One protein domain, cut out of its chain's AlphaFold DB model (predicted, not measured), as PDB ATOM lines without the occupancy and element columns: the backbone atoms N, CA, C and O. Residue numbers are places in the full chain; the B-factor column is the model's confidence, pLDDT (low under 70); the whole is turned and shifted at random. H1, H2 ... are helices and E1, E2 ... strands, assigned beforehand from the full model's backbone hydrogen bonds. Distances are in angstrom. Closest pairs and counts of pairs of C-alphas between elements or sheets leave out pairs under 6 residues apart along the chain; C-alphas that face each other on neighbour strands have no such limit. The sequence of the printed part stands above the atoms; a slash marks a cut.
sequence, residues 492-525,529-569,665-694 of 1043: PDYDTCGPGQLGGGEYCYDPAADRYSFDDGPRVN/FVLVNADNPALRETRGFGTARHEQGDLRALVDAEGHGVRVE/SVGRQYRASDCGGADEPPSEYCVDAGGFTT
ATOM      1  N   PRO A 492      24.898 -47.413 -48.627       85.69
ATOM      2  CA  PRO A 492      24.888 -48.615 -49.472       85.69
ATOM      3  C   PRO A 492      24.521 -49.930 -48.767       85.69
ATOM      4  O   PRO A 492      24.299 -50.935 -49.436       85.69
ATOM      5  N   ASP A 493      24.528 -49.954 -47.437       85.19
ATOM      6  CA  ASP A 493      24.173 -51.099 -46.596       85.19
ATOM      7  C   ASP A 493      22.705 -51.081 -46.130       85.19
ATOM      8  O   ASP A 493      22.316 -51.913 -45.314       85.19
ATOM      9  N   TYR A 494      21.899 -50.138 -46.632       85.31
ATOM     10  CA  TYR A 494      20.473 -50.025 -46.320       85.31
ATOM     11  C   TYR A 494      19.642 -51.205 -46.849       85.31
ATOM     12  O   TYR A 494      18.655 -51.590 -46.232       85.31
ATOM     13  N   ASP A 495      20.036 -51.807 -47.973       81.94
ATOM     14  CA  ASP A 495      19.314 -52.944 -48.549       81.94
ATOM     15  C   ASP A 495      19.685 -54.258 -47.840       81.94
ATOM     16  O   ASP A 495      20.776 -54.801 -48.023       81.94
ATOM     17  N   THR A 496      18.756 -54.793 -47.038       82.19
ATOM     18  CA  THR A 496      19.000 -55.908 -46.100       82.19
ATOM     19  C   THR A 496      18.465 -57.277 -46.550       82.19
ATOM     20  O   THR A 496      18.619 -58.263 -45.824       82.19
ATOM     21  N   CYS A 497      17.863 -57.394 -47.740       88.25
ATOM     22  CA  CYS A 497      17.188 -58.630 -48.155       88.25
ATOM     23  C   CYS A 497      18.117 -59.826 -48.397       88.25
ATOM     24  O   CYS A 497      19.228 -59.716 -48.919       88.25
ATOM     25  N   GLY A 498      17.624 -61.015 -48.037       87.56
ATOM     26  CA  GLY A 498      18.347 -62.271 -48.186       87.56
ATOM     27  C   GLY A 498      18.468 -62.742 -49.645       87.56
ATOM     28  O   GLY A 498      17.725 -62.301 -50.524       87.56
ATOM     29  N   PRO A 499      19.377 -63.692 -49.937       88.31
ATOM     30  CA  PRO A 499      19.564 -64.213 -51.290       88.31
ATOM     31  C   PRO A 499      18.270 -64.783 -51.891       88.31
ATOM     32  O   PRO A 499      17.674 -65.698 -51.330       88.31
ATOM     33  N   GLY A 500      17.871 -64.281 -53.064       87.06
ATOM     34  CA  GLY A 500      16.672 -64.732 -53.785       87.06
ATOM     35  C   GLY A 500      15.370 -64.030 -53.386       87.06
ATOM     36  O   GLY A 500      14.349 -64.275 -54.026       87.06
ATOM     37  N   GLN A 501      15.405 -63.151 -52.382       91.19
ATOM     38  CA  GLN A 501      14.304 -62.245 -52.068       91.19
ATOM     39  C   GLN A 501      14.357 -60.996 -52.962       91.19
ATOM     40  O   GLN A 501      15.420 -60.617 -53.458       91.19
ATOM     41  N   LEU A 502      13.197 -60.380 -53.185       89.31
ATOM     42  CA  LEU A 502      13.034 -59.114 -53.907       89.31
ATOM     43  C   LEU A 502      12.763 -57.979 -52.907       89.31
ATOM     44  O   LEU A 502      12.376 -58.246 -51.769       89.31
ATOM     45  N   GLY A 503      12.946 -56.726 -53.320       83.94
ATOM     46  CA  GLY A 503      12.795 -55.553 -52.451       83.94
ATOM     47  C   GLY A 503      14.132 -55.041 -51.912       83.94
ATOM     48  O   GLY A 503      15.151 -55.137 -52.596       83.94
ATOM     49  N   GLY A 504      14.110 -54.475 -50.706       80.75
ATOM     50  CA  GLY A 504      15.244 -53.800 -50.069       80.75
ATOM     51  C   GLY A 504      14.774 -52.762 -49.046       80.75
ATOM     52  O   GLY A 504      13.676 -52.209 -49.168       80.75
ATOM     53  N   GLY A 505      15.586 -52.500 -48.022       85.06
ATOM     54  CA  GLY A 505      15.272 -51.529 -46.975       85.06
ATOM     55  C   GLY A 505      14.199 -52.012 -46.003       85.06
ATOM     56  O   GLY A 505      14.401 -52.975 -45.279       85.06
ATOM     57  N   GLU A 506      13.040 -51.346 -45.993       88.44
ATOM     58  CA  GLU A 506      11.979 -51.588 -44.995       88.44
ATOM     59  C   GLU A 506      11.175 -52.886 -45.251       88.44
ATOM     60  O   GLU A 506      10.348 -53.274 -44.422       88.44
ATOM     61  N   TYR A 507      11.376 -53.574 -46.387       91.38
ATOM     62  CA  TYR A 507      10.707 -54.847 -46.690       91.38
ATOM     63  C   TYR A 507      11.510 -55.775 -47.605       91.38
ATOM     64  O   TYR A 507      12.306 -55.336 -48.435       91.38
ATOM     65  N   CYS A 508      11.185 -57.066 -47.521       92.44
ATOM     66  CA  CYS A 508      11.636 -58.106 -48.439       92.44
ATOM     67  C   CYS A 508      10.470 -59.003 -48.856       92.44
ATOM     68  O   CYS A 508       9.640 -59.378 -48.030       92.44
ATOM     69  N   TYR A 509      10.421 -59.386 -50.126       93.50
ATOM     70  CA  TYR A 509       9.462 -60.345 -50.666       93.50
ATOM     71  C   TYR A 509      10.152 -61.677 -50.964       93.50
ATOM     72  O   TYR A 509      11.189 -61.708 -51.624       93.50
ATOM     73  N   ASP A 510       9.575 -62.781 -50.489       94.25
ATOM     74  CA  ASP A 510      10.007 -64.144 -50.807       94.25
ATOM     75  C   ASP A 510       9.108 -64.744 -51.907       94.25
ATOM     76  O   ASP A 510       7.975 -65.143 -51.608       94.25
ATOM     77  N   PRO A 511       9.599 -64.878 -53.158       93.12
ATOM     78  CA  PRO A 511       8.818 -65.454 -54.251       93.12
ATOM     79  C   PRO A 511       8.450 -66.927 -54.046       93.12
ATOM     80  O   PRO A 511       7.489 -67.403 -54.643       93.12
ATOM     81  N   ALA A 512       9.203 -67.677 -53.233       92.44
ATOM     82  CA  ALA A 512       8.916 -69.089 -52.983       92.44
ATOM     83  C   ALA A 512       7.747 -69.276 -52.004       92.44
ATOM     84  O   ALA A 512       7.053 -70.293 -52.062       92.44
ATOM     85  N   ALA A 513       7.540 -68.308 -51.110       91.31
ATOM     86  CA  ALA A 513       6.482 -68.321 -50.104       91.31
ATOM     87  C   ALA A 513       5.311 -67.376 -50.422       91.31
ATOM     88  O   ALA A 513       4.336 -67.383 -49.671       91.31
ATOM     89  N   ASP A 514       5.422 -66.571 -51.483       92.38
ATOM     90  CA  ASP A 514       4.500 -65.483 -51.835       92.38
ATOM     91  C   ASP A 514       4.178 -64.572 -50.636       92.38
ATOM     92  O   ASP A 514       3.025 -64.329 -50.269       92.38
ATOM     93  N   ARG A 515       5.235 -64.132 -49.940       91.25
ATOM     94  CA  ARG A 515       5.096 -63.446 -48.653       91.25
ATOM     95  C   ARG A 515       6.091 -62.308 -48.486       91.25
ATOM     96  O   ARG A 515       7.290 -62.489 -48.682       91.25
ATOM     97  N   TYR A 516       5.578 -61.180 -48.002       90.69
ATOM     98  CA  TYR A 516       6.377 -60.057 -47.524       90.69
ATOM     99  C   TYR A 516       6.821 -60.255 -46.070       90.69
ATOM    100  O   TYR A 516       6.059 -60.731 -45.225       90.69
ATOM    101  N   SER A 517       8.048 -59.849 -45.779       90.06
ATOM    102  CA  SER A 517       8.586 -59.626 -44.439       90.06
ATOM    103  C   SER A 517       9.005 -58.168 -44.306       90.06
ATOM    104  O   SER A 517       9.537 -57.602 -45.257       90.06
ATOM    105  N   PHE A 518       8.781 -57.587 -43.133       88.00
ATOM    106  CA  PHE A 518       9.094 -56.192 -42.829       88.00
ATOM    107  C   PHE A 518      10.361 -56.124 -41.980       88.00
ATOM    108  O   PHE A 518      10.543 -56.977 -41.107       88.00
ATOM    109  N   ASP A 519      11.219 -55.145 -42.256       79.44
ATOM    110  CA  ASP A 519      12.389 -54.846 -41.427       79.44
ATOM    111  C   ASP A 519      11.950 -53.933 -40.270       79.44
ATOM    112  O   ASP A 519      11.381 -52.864 -40.495       79.44
ATOM    113  N   ASP A 520      12.168 -54.375 -39.031       71.06
ATOM    114  CA  ASP A 520      11.905 -53.615 -37.804       71.06
ATOM    115  C   ASP A 520      13.153 -52.872 -37.289       71.06
ATOM    116  O   ASP A 520      13.178 -52.366 -36.162       71.06
ATOM    117  N   GLY A 521      14.200 -52.798 -38.116       72.06
ATOM    118  CA  GLY A 521      15.423 -52.064 -37.843       72.06
ATOM    119  C   GLY A 521      15.199 -50.561 -37.608       72.06
ATOM    120  O   GLY A 521      14.210 -49.973 -38.041       72.06
ATOM    121  N   PRO A 522      16.149 -49.876 -36.943       72.19
ATOM    122  CA  PRO A 522      16.027 -48.458 -36.594       72.19
ATOM    123  C   PRO A 522      16.268 -47.510 -37.783       72.19
ATOM    124  O   PRO A 522      16.527 -46.329 -37.562       72.19
ATOM    125  N   ARG A 523      16.270 -48.018 -39.022       81.31
ATOM    126  CA  ARG A 523      16.574 -47.255 -40.236       81.31
ATOM    127  C   ARG A 523      15.344 -47.173 -41.124       81.31
ATOM    128  O   ARG A 523      14.697 -48.180 -41.376       81.31
ATOM    129  N   VAL A 524      15.070 -45.978 -41.630       85.69
ATOM    130  CA  VAL A 524      13.976 -45.724 -42.575       85.69
ATOM    131  C   VAL A 524      14.495 -45.082 -43.849       85.69
ATOM    132  O   VAL A 524      15.506 -44.383 -43.832       85.69
ATOM    133  N   ASN A 525      13.749 -45.222 -44.940       89.44
ATOM    134  CA  ASN A 525      14.181 -44.688 -46.222       89.44
ATOM    135  C   ASN A 525      14.254 -43.151 -46.159       89.44
ATOM    136  O   ASN A 525      13.306 -42.468 -45.744       89.44
ATOM    137  N   PHE A 529      10.569 -35.997 -48.120       93.56
ATOM    138  CA  PHE A 529      10.346 -34.582 -47.878       93.56
ATOM    139  C   PHE A 529      10.026 -34.351 -46.398       93.56
ATOM    140  O   PHE A 529       9.161 -35.024 -45.841       93.56
ATOM    141  N   VAL A 530      10.691 -33.401 -45.748       93.12
ATOM    142  CA  VAL A 530      10.468 -33.053 -44.337       93.12
ATOM    143  C   VAL A 530       9.543 -31.837 -44.241       93.12
ATOM    144  O   VAL A 530       9.739 -30.837 -44.924       93.12
ATOM    145  N   LEU A 531       8.544 -31.905 -43.372       92.31
ATOM    146  CA  LEU A 531       7.596 -30.841 -43.066       92.31
ATOM    147  C   LEU A 531       7.732 -30.452 -41.595       92.31
ATOM    148  O   LEU A 531       7.702 -31.302 -40.701       92.31
ATOM    149  N   VAL A 532       7.868 -29.154 -41.344       90.56
ATOM    150  CA  VAL A 532       8.051 -28.593 -40.006       90.56
ATOM    151  C   VAL A 532       7.072 -27.445 -39.806       90.56
ATOM    152  O   VAL A 532       7.104 -26.445 -40.524       90.56
ATOM    153  N   ASN A 533       6.221 -27.555 -38.786       89.81
ATOM    154  CA  ASN A 533       5.476 -26.401 -38.304       89.81
ATOM    155  C   ASN A 533       6.432 -25.520 -37.491       89.81
ATOM    156  O   ASN A 533       6.860 -25.897 -36.404       89.81
ATOM    157  N   ALA A 534       6.777 -24.349 -38.012       85.25
ATOM    158  CA  ALA A 534       7.690 -23.427 -37.354       85.25
ATOM    159  C   ALA A 534       7.096 -22.830 -36.059       85.25
ATOM    160  O   ALA A 534       7.851 -22.446 -35.170       85.25
ATOM    161  N   ASP A 535       5.774 -22.816 -35.889       83.56
ATOM    162  CA  ASP A 535       5.143 -22.395 -34.629       83.56
ATOM    163  C   ASP A 535       5.213 -23.499 -33.549       83.56
ATOM    164  O   ASP A 535       5.078 -23.228 -32.357       83.56
ATOM    165  N   ASN A 536       5.454 -24.756 -33.950       84.88
ATOM    166  CA  ASN A 536       5.662 -25.899 -33.058       84.88
ATOM    167  C   ASN A 536       6.745 -26.851 -33.616       84.88
ATOM    168  O   ASN A 536       6.424 -27.936 -34.112       84.88
ATOM    169  N   PRO A 537       8.035 -26.475 -33.529       83.44
ATOM    170  CA  PRO A 537       9.121 -27.213 -34.178       83.44
ATOM    171  C   PRO A 537       9.460 -28.550 -33.496       83.44
ATOM    172  O   PRO A 537      10.281 -29.311 -34.008       83.44
ATOM    173  N   ALA A 538       8.850 -28.847 -32.342       84.56
ATOM    174  CA  ALA A 538       9.096 -30.073 -31.588       84.56
ATOM    175  C   ALA A 538       8.565 -31.329 -32.299       84.56
ATOM    176  O   ALA A 538       9.105 -32.415 -32.086       84.56
ATOM    177  N   LEU A 539       7.529 -31.182 -33.131       85.44
ATOM    178  CA  LEU A 539       6.975 -32.251 -33.956       85.44
ATOM    179  C   LEU A 539       7.349 -32.005 -35.417       85.44
ATOM    180  O   LEU A 539       7.095 -30.931 -35.964       85.44
ATOM    181  N   ARG A 540       7.919 -33.020 -36.058       88.38
ATOM    182  CA  ARG A 540       8.254 -32.992 -37.480       88.38
ATOM    183  C   ARG A 540       7.579 -34.135 -38.185       88.38
ATOM    184  O   ARG A 540       7.416 -35.209 -37.617       88.38
ATOM    185  N   GLU A 541       7.233 -33.911 -39.434       91.38
ATOM    186  CA  GLU A 541       6.620 -34.930 -40.261       91.38
ATOM    187  C   GLU A 541       7.479 -35.161 -41.495       91.38
ATOM    188  O   GLU A 541       8.087 -34.231 -42.015       91.38
ATOM    189  N   THR A 542       7.545 -36.388 -41.990       92.56
ATOM    190  CA  THR A 542       8.196 -36.667 -43.273       92.56
ATOM    191  C   THR A 542       7.248 -37.392 -44.196       92.56
ATOM    192  O   THR A 542       6.479 -38.235 -43.734       92.56
ATOM    193  N   ARG A 543       7.354 -37.113 -45.488       92.94
ATOM    194  CA  ARG A 543       6.591 -37.728 -46.571       92.94
ATOM    195  C   ARG A 543       7.544 -38.489 -47.472       92.94
ATOM    196  O   ARG A 543       8.551 -37.931 -47.891       92.94
ATOM    197  N   GLY A 544       7.237 -39.750 -47.731       92.56
ATOM    198  CA  GLY A 544       7.948 -40.582 -48.693       92.56
ATOM    199  C   GLY A 544       6.956 -41.364 -49.540       92.56
ATOM    200  O   GLY A 544       5.781 -41.478 -49.175       92.56
ATOM    201  N   PHE A 545       7.430 -41.905 -50.656       93.88
ATOM    202  CA  PHE A 545       6.649 -42.867 -51.421       93.88
ATOM    203  C   PHE A 545       6.707 -44.232 -50.741       93.88
ATOM    204  O   PHE A 545       7.746 -44.629 -50.215       93.88
ATOM    205  N   GLY A 546       5.576 -44.926 -50.734       92.56
ATOM    206  CA  GLY A 546       5.498 -46.351 -50.446       92.56
ATOM    207  C   GLY A 546       5.267 -47.152 -51.718       92.56
ATOM    208  O   GLY A 546       5.410 -46.639 -52.828       92.56
ATOM    209  N   THR A 547       4.888 -48.415 -51.559       92.25
ATOM    210  CA  THR A 547       4.657 -49.320 -52.688       92.25
ATOM    211  C   THR A 547       3.378 -50.131 -52.502       92.25
ATOM    212  O   THR A 547       2.972 -50.415 -51.370       92.25
ATOM    213  N   ALA A 548       2.720 -50.473 -53.609       92.44
ATOM    214  CA  ALA A 548       1.637 -51.447 -53.623       92.44
ATOM    215  C   ALA A 548       2.203 -52.873 -53.530       92.44
ATOM    216  O   ALA A 548       3.409 -53.096 -53.646       92.44
ATOM    217  N   ARG A 549       1.338 -53.868 -53.340       91.19
ATOM    218  CA  ARG A 549       1.727 -55.286 -53.312       91.19
ATOM    219  C   ARG A 549       1.943 -55.824 -54.734       91.19
ATOM    220  O   ARG A 549       1.178 -56.661 -55.221       91.19
ATOM    221  N   HIS A 550       2.976 -55.314 -55.407       89.44
ATOM    222  CA  HIS A 550       3.252 -55.578 -56.823       89.44
ATOM    223  C   HIS A 550       3.395 -57.057 -57.151       89.44
ATOM    224  O   HIS A 550       2.811 -57.532 -58.126       89.44
ATOM    225  N   GLU A 551       4.140 -57.794 -56.337       90.56
ATOM    226  CA  GLU A 551       4.409 -59.210 -56.558       90.56
ATOM    227  C   GLU A 551       3.156 -60.085 -56.400       90.56
ATOM    228  O   GLU A 551       3.084 -61.159 -56.992       90.56
ATOM    229  N   GLN A 552       2.142 -59.588 -55.684       90.88
ATOM    230  CA  GLN A 552       0.846 -60.247 -55.505       90.88
ATOM    231  C   GLN A 552      -0.225 -59.770 -56.502       90.88
ATOM    232  O   GLN A 552      -1.324 -60.321 -56.525       90.88
ATOM    233  N   GLY A 553       0.067 -58.761 -57.334       90.19
ATOM    234  CA  GLY A 553      -0.904 -58.185 -58.270       90.19
ATOM    235  C   GLY A 553      -2.060 -57.448 -57.582       90.19
ATOM    236  O   GLY A 553      -3.173 -57.436 -58.105       90.19
ATOM    237  N   ASP A 554      -1.812 -56.865 -56.407       89.88
ATOM    238  CA  ASP A 554      -2.806 -56.179 -55.576       89.88
ATOM    239  C   ASP A 554      -2.456 -54.684 -55.474       89.88
ATOM    240  O   ASP A 554      -1.297 -54.309 -55.286       89.88
ATOM    241  N   LEU A 555      -3.449 -53.810 -55.671       91.00
ATOM    242  CA  LEU A 555      -3.272 -52.351 -55.656       91.00
ATOM    243  C   LEU A 555      -3.157 -51.775 -54.242       91.00
ATOM    244  O   LEU A 555      -2.775 -50.615 -54.086       91.00
ATOM    245  N   ARG A 556      -3.482 -52.562 -53.213       90.19
ATOM    246  CA  ARG A 556      -3.372 -52.127 -51.823       90.19
ATOM    247  C   ARG A 556      -1.921 -51.890 -51.433       90.19
ATOM    248  O   ARG A 556      -1.015 -52.629 -51.823       90.19
ATOM    249  N   ALA A 557      -1.727 -50.892 -50.581       91.62
ATOM    250  CA  ALA A 557      -0.440 -50.556 -50.008       91.62
ATOM    251  C   ALA A 557       0.174 -51.747 -49.263       91.62
ATOM    252  O   ALA A 557      -0.499 -52.494 -48.533       91.62
ATOM    253  N   LEU A 558       1.485 -51.891 -49.419       91.50
ATOM    254  CA  LEU A 558       2.284 -52.790 -48.613       91.50
ATOM    255  C   LEU A 558       2.452 -52.180 -47.216       91.50
ATOM    256  O   LEU A 558       3.160 -51.190 -47.028       91.50
ATOM    257  N   VAL A 559       1.752 -52.763 -46.242       88.25
ATOM    258  CA  VAL A 559       1.743 -52.317 -44.846       88.25
ATOM    259  C   VAL A 559       1.928 -53.493 -43.895       88.25
ATOM    260  O   VAL A 559       1.491 -54.605 -44.210       88.25
ATOM    261  N   ASP A 560       2.512 -53.223 -42.729       81.88
ATOM    262  CA  ASP A 560       2.632 -54.182 -41.628       81.88
ATOM    263  C   ASP A 560       1.261 -54.526 -40.989       81.88
ATOM    264  O   ASP A 560       0.185 -54.137 -41.471       81.88
ATOM    265  N   ALA A 561       1.275 -55.319 -39.913       75.06
ATOM    266  CA  ALA A 561       0.051 -55.738 -39.227       75.06
ATOM    267  C   ALA A 561      -0.674 -54.561 -38.546       75.06
ATOM    268  O   ALA A 561      -1.905 -54.567 -38.434       75.06
ATOM    269  N   GLU A 562       0.084 -53.551 -38.133       75.50
ATOM    270  CA  GLU A 562      -0.350 -52.320 -37.484       75.50
ATOM    271  C   GLU A 562      -0.862 -51.272 -38.493       75.50
ATOM    272  O   GLU A 562      -1.597 -50.357 -38.117       75.50
ATOM    273  N   GLY A 563      -0.568 -51.450 -39.785       79.44
ATOM    274  CA  GLY A 563      -0.993 -50.579 -40.879       79.44
ATOM    275  C   GLY A 563       0.034 -49.517 -41.270       79.44
ATOM    276  O   GLY A 563      -0.313 -48.610 -42.030       79.44
ATOM    277  N   HIS A 564       1.274 -49.614 -40.793       83.44
ATOM    278  CA  HIS A 564       2.348 -48.735 -41.225       83.44
ATOM    279  C   HIS A 564       2.878 -49.167 -42.592       83.44
ATOM    280  O   HIS A 564       3.263 -50.318 -42.800       83.44
ATOM    281  N   GLY A 565       2.903 -48.229 -43.532       88.81
ATOM    282  CA  GLY A 565       3.476 -48.425 -44.854       88.81
ATOM    283  C   GLY A 565       4.993 -48.402 -44.850       88.81
ATOM    284  O   GLY A 565       5.623 -47.655 -44.093       88.81
ATOM    285  N   VAL A 566       5.549 -49.202 -45.751       89.75
ATOM    286  CA  VAL A 566       6.979 -49.228 -46.052       89.75
ATOM    287  C   VAL A 566       7.322 -48.112 -47.021       89.75
ATOM    288  O   VAL A 566       6.534 -47.805 -47.920       89.75
ATOM    289  N   ARG A 567       8.495 -47.509 -46.866       90.62
ATOM    290  CA  ARG A 567       9.007 -46.523 -47.818       90.62
ATOM    291  C   ARG A 567       9.943 -47.130 -48.842       90.62
ATOM    292  O   ARG A 567      10.764 -47.992 -48.539       90.62
ATOM    293  N   VAL A 568       9.879 -46.577 -50.043       91.69
ATOM    294  CA  VAL A 568      10.730 -46.933 -51.177       91.69
ATOM    295  C   VAL A 568      11.424 -45.696 -51.737       91.69
ATOM    296  O   VAL A 568      11.009 -44.566 -51.483       91.69
ATOM    297  N   GLU A 569      12.491 -45.909 -52.510       90.50
ATOM    298  CA  GLU A 569      13.255 -44.825 -53.148       90.50
ATOM    299  C   GLU A 569      12.377 -43.973 -54.084       90.50
ATOM    300  O   GLU A 569      12.564 -42.761 -54.219       90.50
ATOM    301  N   SER A 665       1.458 -43.067 -50.336       91.81
ATOM    302  CA  SER A 665       2.150 -42.028 -49.581       91.81
ATOM    303  C   SER A 665       2.300 -42.485 -48.138       91.81
ATOM    304  O   SER A 665       1.328 -42.919 -47.514       91.81
ATOM    305  N   VAL A 666       3.518 -42.382 -47.611       92.00
ATOM    306  CA  VAL A 666       3.856 -42.771 -46.241       92.00
ATOM    307  C   VAL A 666       4.309 -41.541 -45.466       92.00
ATOM    308  O   VAL A 666       5.394 -40.987 -45.686       92.00
ATOM    309  N   GLY A 667       3.471 -41.125 -44.519       92.00
ATOM    310  CA  GLY A 667       3.790 -40.109 -43.527       92.00
ATOM    311  C   GLY A 667       4.368 -40.745 -42.268       92.00
ATOM    312  O   GLY A 667       3.842 -41.752 -41.812       92.00
ATOM    313  N   ARG A 668       5.409 -40.155 -41.671       89.31
ATOM    314  CA  ARG A 668       5.830 -40.481 -40.291       89.31
ATOM    315  C   ARG A 668       6.082 -39.218 -39.496       89.31
ATOM    316  O   ARG A 668       6.486 -38.205 -40.070       89.31
ATOM    317  N   GLN A 669       5.873 -39.308 -38.194       90.00
ATOM    318  CA  GLN A 669       6.096 -38.233 -37.242       90.00
ATOM    319  C   GLN A 669       7.331 -38.513 -36.390       90.00
ATOM    320  O   GLN A 669       7.546 -39.638 -35.954       90.00
ATOM    321  N   TYR A 670       8.111 -37.474 -36.112       88.06
ATOM    322  CA  TYR A 670       9.301 -37.535 -35.268       88.06
ATOM    323  C   TYR A 670       9.247 -36.428 -34.229       88.06
ATOM    324  O   TYR A 670       8.760 -35.322 -34.494       88.06
ATOM    325  N   ARG A 671       9.804 -36.709 -33.053       87.31
ATOM    326  CA  ARG A 671      10.074 -35.684 -32.048       87.31
ATOM    327  C   ARG A 671      11.486 -35.166 -32.242       87.31
ATOM    328  O   ARG A 671      12.426 -35.944 -32.350       87.31
ATOM    329  N   ALA A 672      11.649 -33.848 -32.234       82.25
ATOM    330  CA  ALA A 672      12.959 -33.227 -32.412       82.25
ATOM    331  C   ALA A 672      13.986 -33.674 -31.348       82.25
ATOM    332  O   ALA A 672      15.167 -33.815 -31.658       82.25
ATOM    333  N   SER A 673      13.540 -33.958 -30.116       82.88
ATOM    334  CA  SER A 673      14.385 -34.497 -29.035       82.88
ATOM    335  C   SER A 673      15.031 -35.836 -29.372       82.88
ATOM    336  O   SER A 673      16.130 -36.117 -28.904       82.88
ATOM    337  N   ASP A 674      14.358 -36.642 -30.191       80.00
ATOM    338  CA  ASP A 674      14.761 -38.009 -30.520       80.00
ATOM    339  C   ASP A 674      15.688 -38.020 -31.755       80.00
ATOM    340  O   ASP A 674      16.210 -39.060 -32.145       80.00
ATOM    341  N   CYS A 675      15.924 -36.837 -32.339       78.19
ATOM    342  CA  CYS A 675      16.673 -36.587 -33.570       78.19
ATOM    343  C   CYS A 675      17.808 -35.562 -33.391       78.19
ATOM    344  O   CYS A 675      18.095 -34.805 -34.310       78.19
ATOM    345  N   GLY A 676      18.419 -35.469 -32.207       69.56
ATOM    346  CA  GLY A 676      19.569 -34.579 -31.984       69.56
ATOM    347  C   GLY A 676      19.241 -33.105 -31.695       69.56
ATOM    348  O   GLY A 676      20.143 -32.363 -31.315       69.56
ATOM    349  N   GLY A 677      17.971 -32.674 -31.763       69.31
ATOM    350  CA  GLY A 677      17.531 -31.332 -31.346       69.31
ATOM    351  C   GLY A 677      16.629 -30.596 -32.346       69.31
ATOM    352  O   GLY A 677      16.254 -31.123 -33.393       69.31
ATOM    353  N   ALA A 678      16.248 -29.355 -32.010       64.88
ATOM    354  CA  ALA A 678      15.265 -28.548 -32.753       64.88
ATOM    355  C   ALA A 678      15.743 -28.032 -34.127       64.88
ATOM    356  O   ALA A 678      14.895 -27.733 -34.972       64.88
ATOM    357  N   ASP A 679      17.052 -28.039 -34.393       65.31
ATOM    358  CA  ASP A 679      17.636 -27.406 -35.586       65.31
ATOM    359  C   ASP A 679      18.017 -28.385 -36.714       65.31
ATOM    360  O   ASP A 679      18.104 -27.974 -37.869       65.31
ATOM    361  N   GLU A 680      18.178 -29.681 -36.431       69.44
ATOM    362  CA  GLU A 680      18.582 -30.681 -37.438       69.44
ATOM    363  C   GLU A 680      17.376 -31.421 -38.023       69.44
ATOM    364  O   GLU A 680      16.563 -31.893 -37.242       69.44
ATOM    365  N   PRO A 681      17.218 -31.591 -39.349       73.56
ATOM    366  CA  PRO A 681      16.142 -32.415 -39.907       73.56
ATOM    367  C   PRO A 681      16.259 -33.874 -39.423       73.56
ATOM    368  O   PRO A 681      17.364 -34.336 -39.143       73.56
ATOM    369  N   PRO A 682      15.144 -34.627 -39.318       81.94
ATOM    370  CA  PRO A 682      15.210 -36.025 -38.902       81.94
ATOM    371  C   PRO A 682      16.141 -36.805 -39.842       81.94
ATOM    372  O   PRO A 682      16.064 -36.637 -41.064       81.94
ATOM    373  N   SER A 683      17.000 -37.660 -39.284       81.94
ATOM    374  CA  SER A 683      17.880 -38.579 -40.024       81.94
ATOM    375  C   SER A 683      17.207 -39.942 -40.235       81.94
ATOM    376  O   SER A 683      16.122 -40.193 -39.699       81.94
ATOM    377  N   GLU A 684      17.801 -40.819 -41.047       78.00
ATOM    378  CA  GLU A 684      17.282 -42.183 -41.256       78.00
ATOM    379  C   GLU A 684      17.258 -43.021 -39.967       78.00
ATOM    380  O   GLU A 684      16.493 -43.968 -39.892       78.00
ATOM    381  N   TYR A 685      18.035 -42.635 -38.946       82.75
ATOM    382  CA  TYR A 685      18.181 -43.343 -37.666       82.75
ATOM    383  C   TYR A 685      17.213 -42.866 -36.573       82.75
ATOM    384  O   TYR A 685      17.255 -43.345 -35.439       82.75
ATOM    385  N   CYS A 686      16.393 -41.860 -36.871       82.88
ATOM    386  CA  CYS A 686      15.434 -41.334 -35.913       82.88
ATOM    387  C   CYS A 686      14.302 -42.325 -35.645       82.88
ATOM    388  O   CYS A 686      13.685 -42.834 -36.578       82.88
ATOM    389  N   VAL A 687      13.948 -42.491 -34.370       81.81
ATOM    390  CA  VAL A 687      12.764 -43.261 -33.976       81.81
ATOM    391  C   VAL A 687      11.508 -42.482 -34.363       81.81
ATOM    392  O   VAL A 687      11.337 -41.327 -33.962       81.81
ATOM    393  N   ASP A 688      10.630 -43.106 -35.146       80.44
ATOM    394  CA  ASP A 688       9.331 -42.528 -35.476       80.44
ATOM    395  C   ASP A 688       8.288 -42.782 -34.372       80.44
ATOM    396  O   ASP A 688       8.386 -43.718 -33.579       80.44
ATOM    397  N   ALA A 689       7.302 -41.893 -34.283       76.81
ATOM    398  CA  ALA A 689       6.207 -41.946 -33.318       76.81
ATOM    399  C   ALA A 689       4.877 -42.361 -33.979       76.81
ATOM    400  O   ALA A 689       3.806 -41.965 -33.511       76.81
ATOM    401  N   GLY A 690       4.944 -43.126 -35.075       73.31
ATOM    402  CA  GLY A 690       3.800 -43.484 -35.911       73.31
ATOM    403  C   GLY A 690       3.561 -42.516 -37.075       73.31
ATOM    404  O   GLY A 690       4.323 -41.575 -37.327       73.31
ATOM    405  N   GLY A 691       2.494 -42.765 -37.835       82.25
ATOM    406  CA  GLY A 691       2.228 -42.032 -39.066       82.25
ATOM    407  C   GLY A 691       0.944 -42.442 -39.774       82.25
ATOM    408  O   GLY A 691       0.050 -43.030 -39.169       82.25
ATOM    409  N   PHE A 692       0.852 -42.122 -41.063       87.12
ATOM    410  CA  PHE A 692      -0.269 -42.519 -41.911       87.12
ATOM    411  C   PHE A 692       0.236 -43.163 -43.200       87.12
ATOM    412  O   PHE A 692       1.366 -42.934 -43.639       87.12
ATOM    413  N   THR A 693      -0.611 -43.971 -43.826       89.38
ATOM    414  CA  THR A 693      -0.333 -44.586 -45.124       89.38
ATOM    415  C   THR A 693      -1.587 -44.547 -45.982       89.38
ATOM    416  O   THR A 693      -2.658 -44.950 -45.527       89.38
ATOM    417  N   THR A 694      -1.468 -44.028 -47.203       89.12
ATOM    418  CA  THR A 694      -2.572 -44.005 -48.178       89.12
ATOM    419  C   THR A 694      -2.647 -45.320 -48.953       89.12
ATOM    420  O   THR A 694      -1.738 -46.141 -48.884       89.12
TER     421      THR A 694
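What this domain is: This is residues 492 to 525, 529 to 569 and 665 to 694 of the 1043 residues of a protein of Enhygromyxa salina (UniProt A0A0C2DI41). Little regular structure here: two small antiparallel sheets, E1-E2-E3 and the strongly twisted E4-E5-E7-E8, sit toward opposite ends of an elongated body, with loop residues 558 to 569 between. Of 105 printed residues, 41 are in named elements, mostly strand: E1 to E7, H1, E8. It is compact, radius of gyration of the C-alphas 14.9 A, spanning 49 by 28 by 21 A.

How they stand to each other: Find E1, residues 502 to 504, E2, 507 to 510, and E3, 515 to 518, a meander of successive hairpins; N 502 and O 509 are 2.9 A apart, N 508 and O 517 2.9 A. Next, E4, 529 to 533, forms a hairpin with E5, 539 to 545; N 531 and O 541 are 2.7 A apart. E7, 665 to 671, is antiparallel to E5, with N 542 and O 668 2.8 A apart, and to E8, 691 to 693, with N 667 and O 692 2.9 A apart. E6, 554 to 557, pairs with no named strand. H1, 672 to 675, too short for any O i to N i+4 pair, is only just not on the four-stranded sheet, with 4 pairs of C-alphas within 10 A.

Where its parts are: E1 begins at C-alpha 502 (13.034, -59.114, -53.907); E5 runs 20.4 A, E7 20.3 A; E8 ends at C-alpha 693 (-0.333, -44.586, -45.124).

The domain as a whole: Cuts leave 10.9 A between C-alphas 525 and 529, and 12.0 A between C-alphas 569 and 665. The H1 to E8 link is long; there residues 676 to 680 have pLDDT under 70.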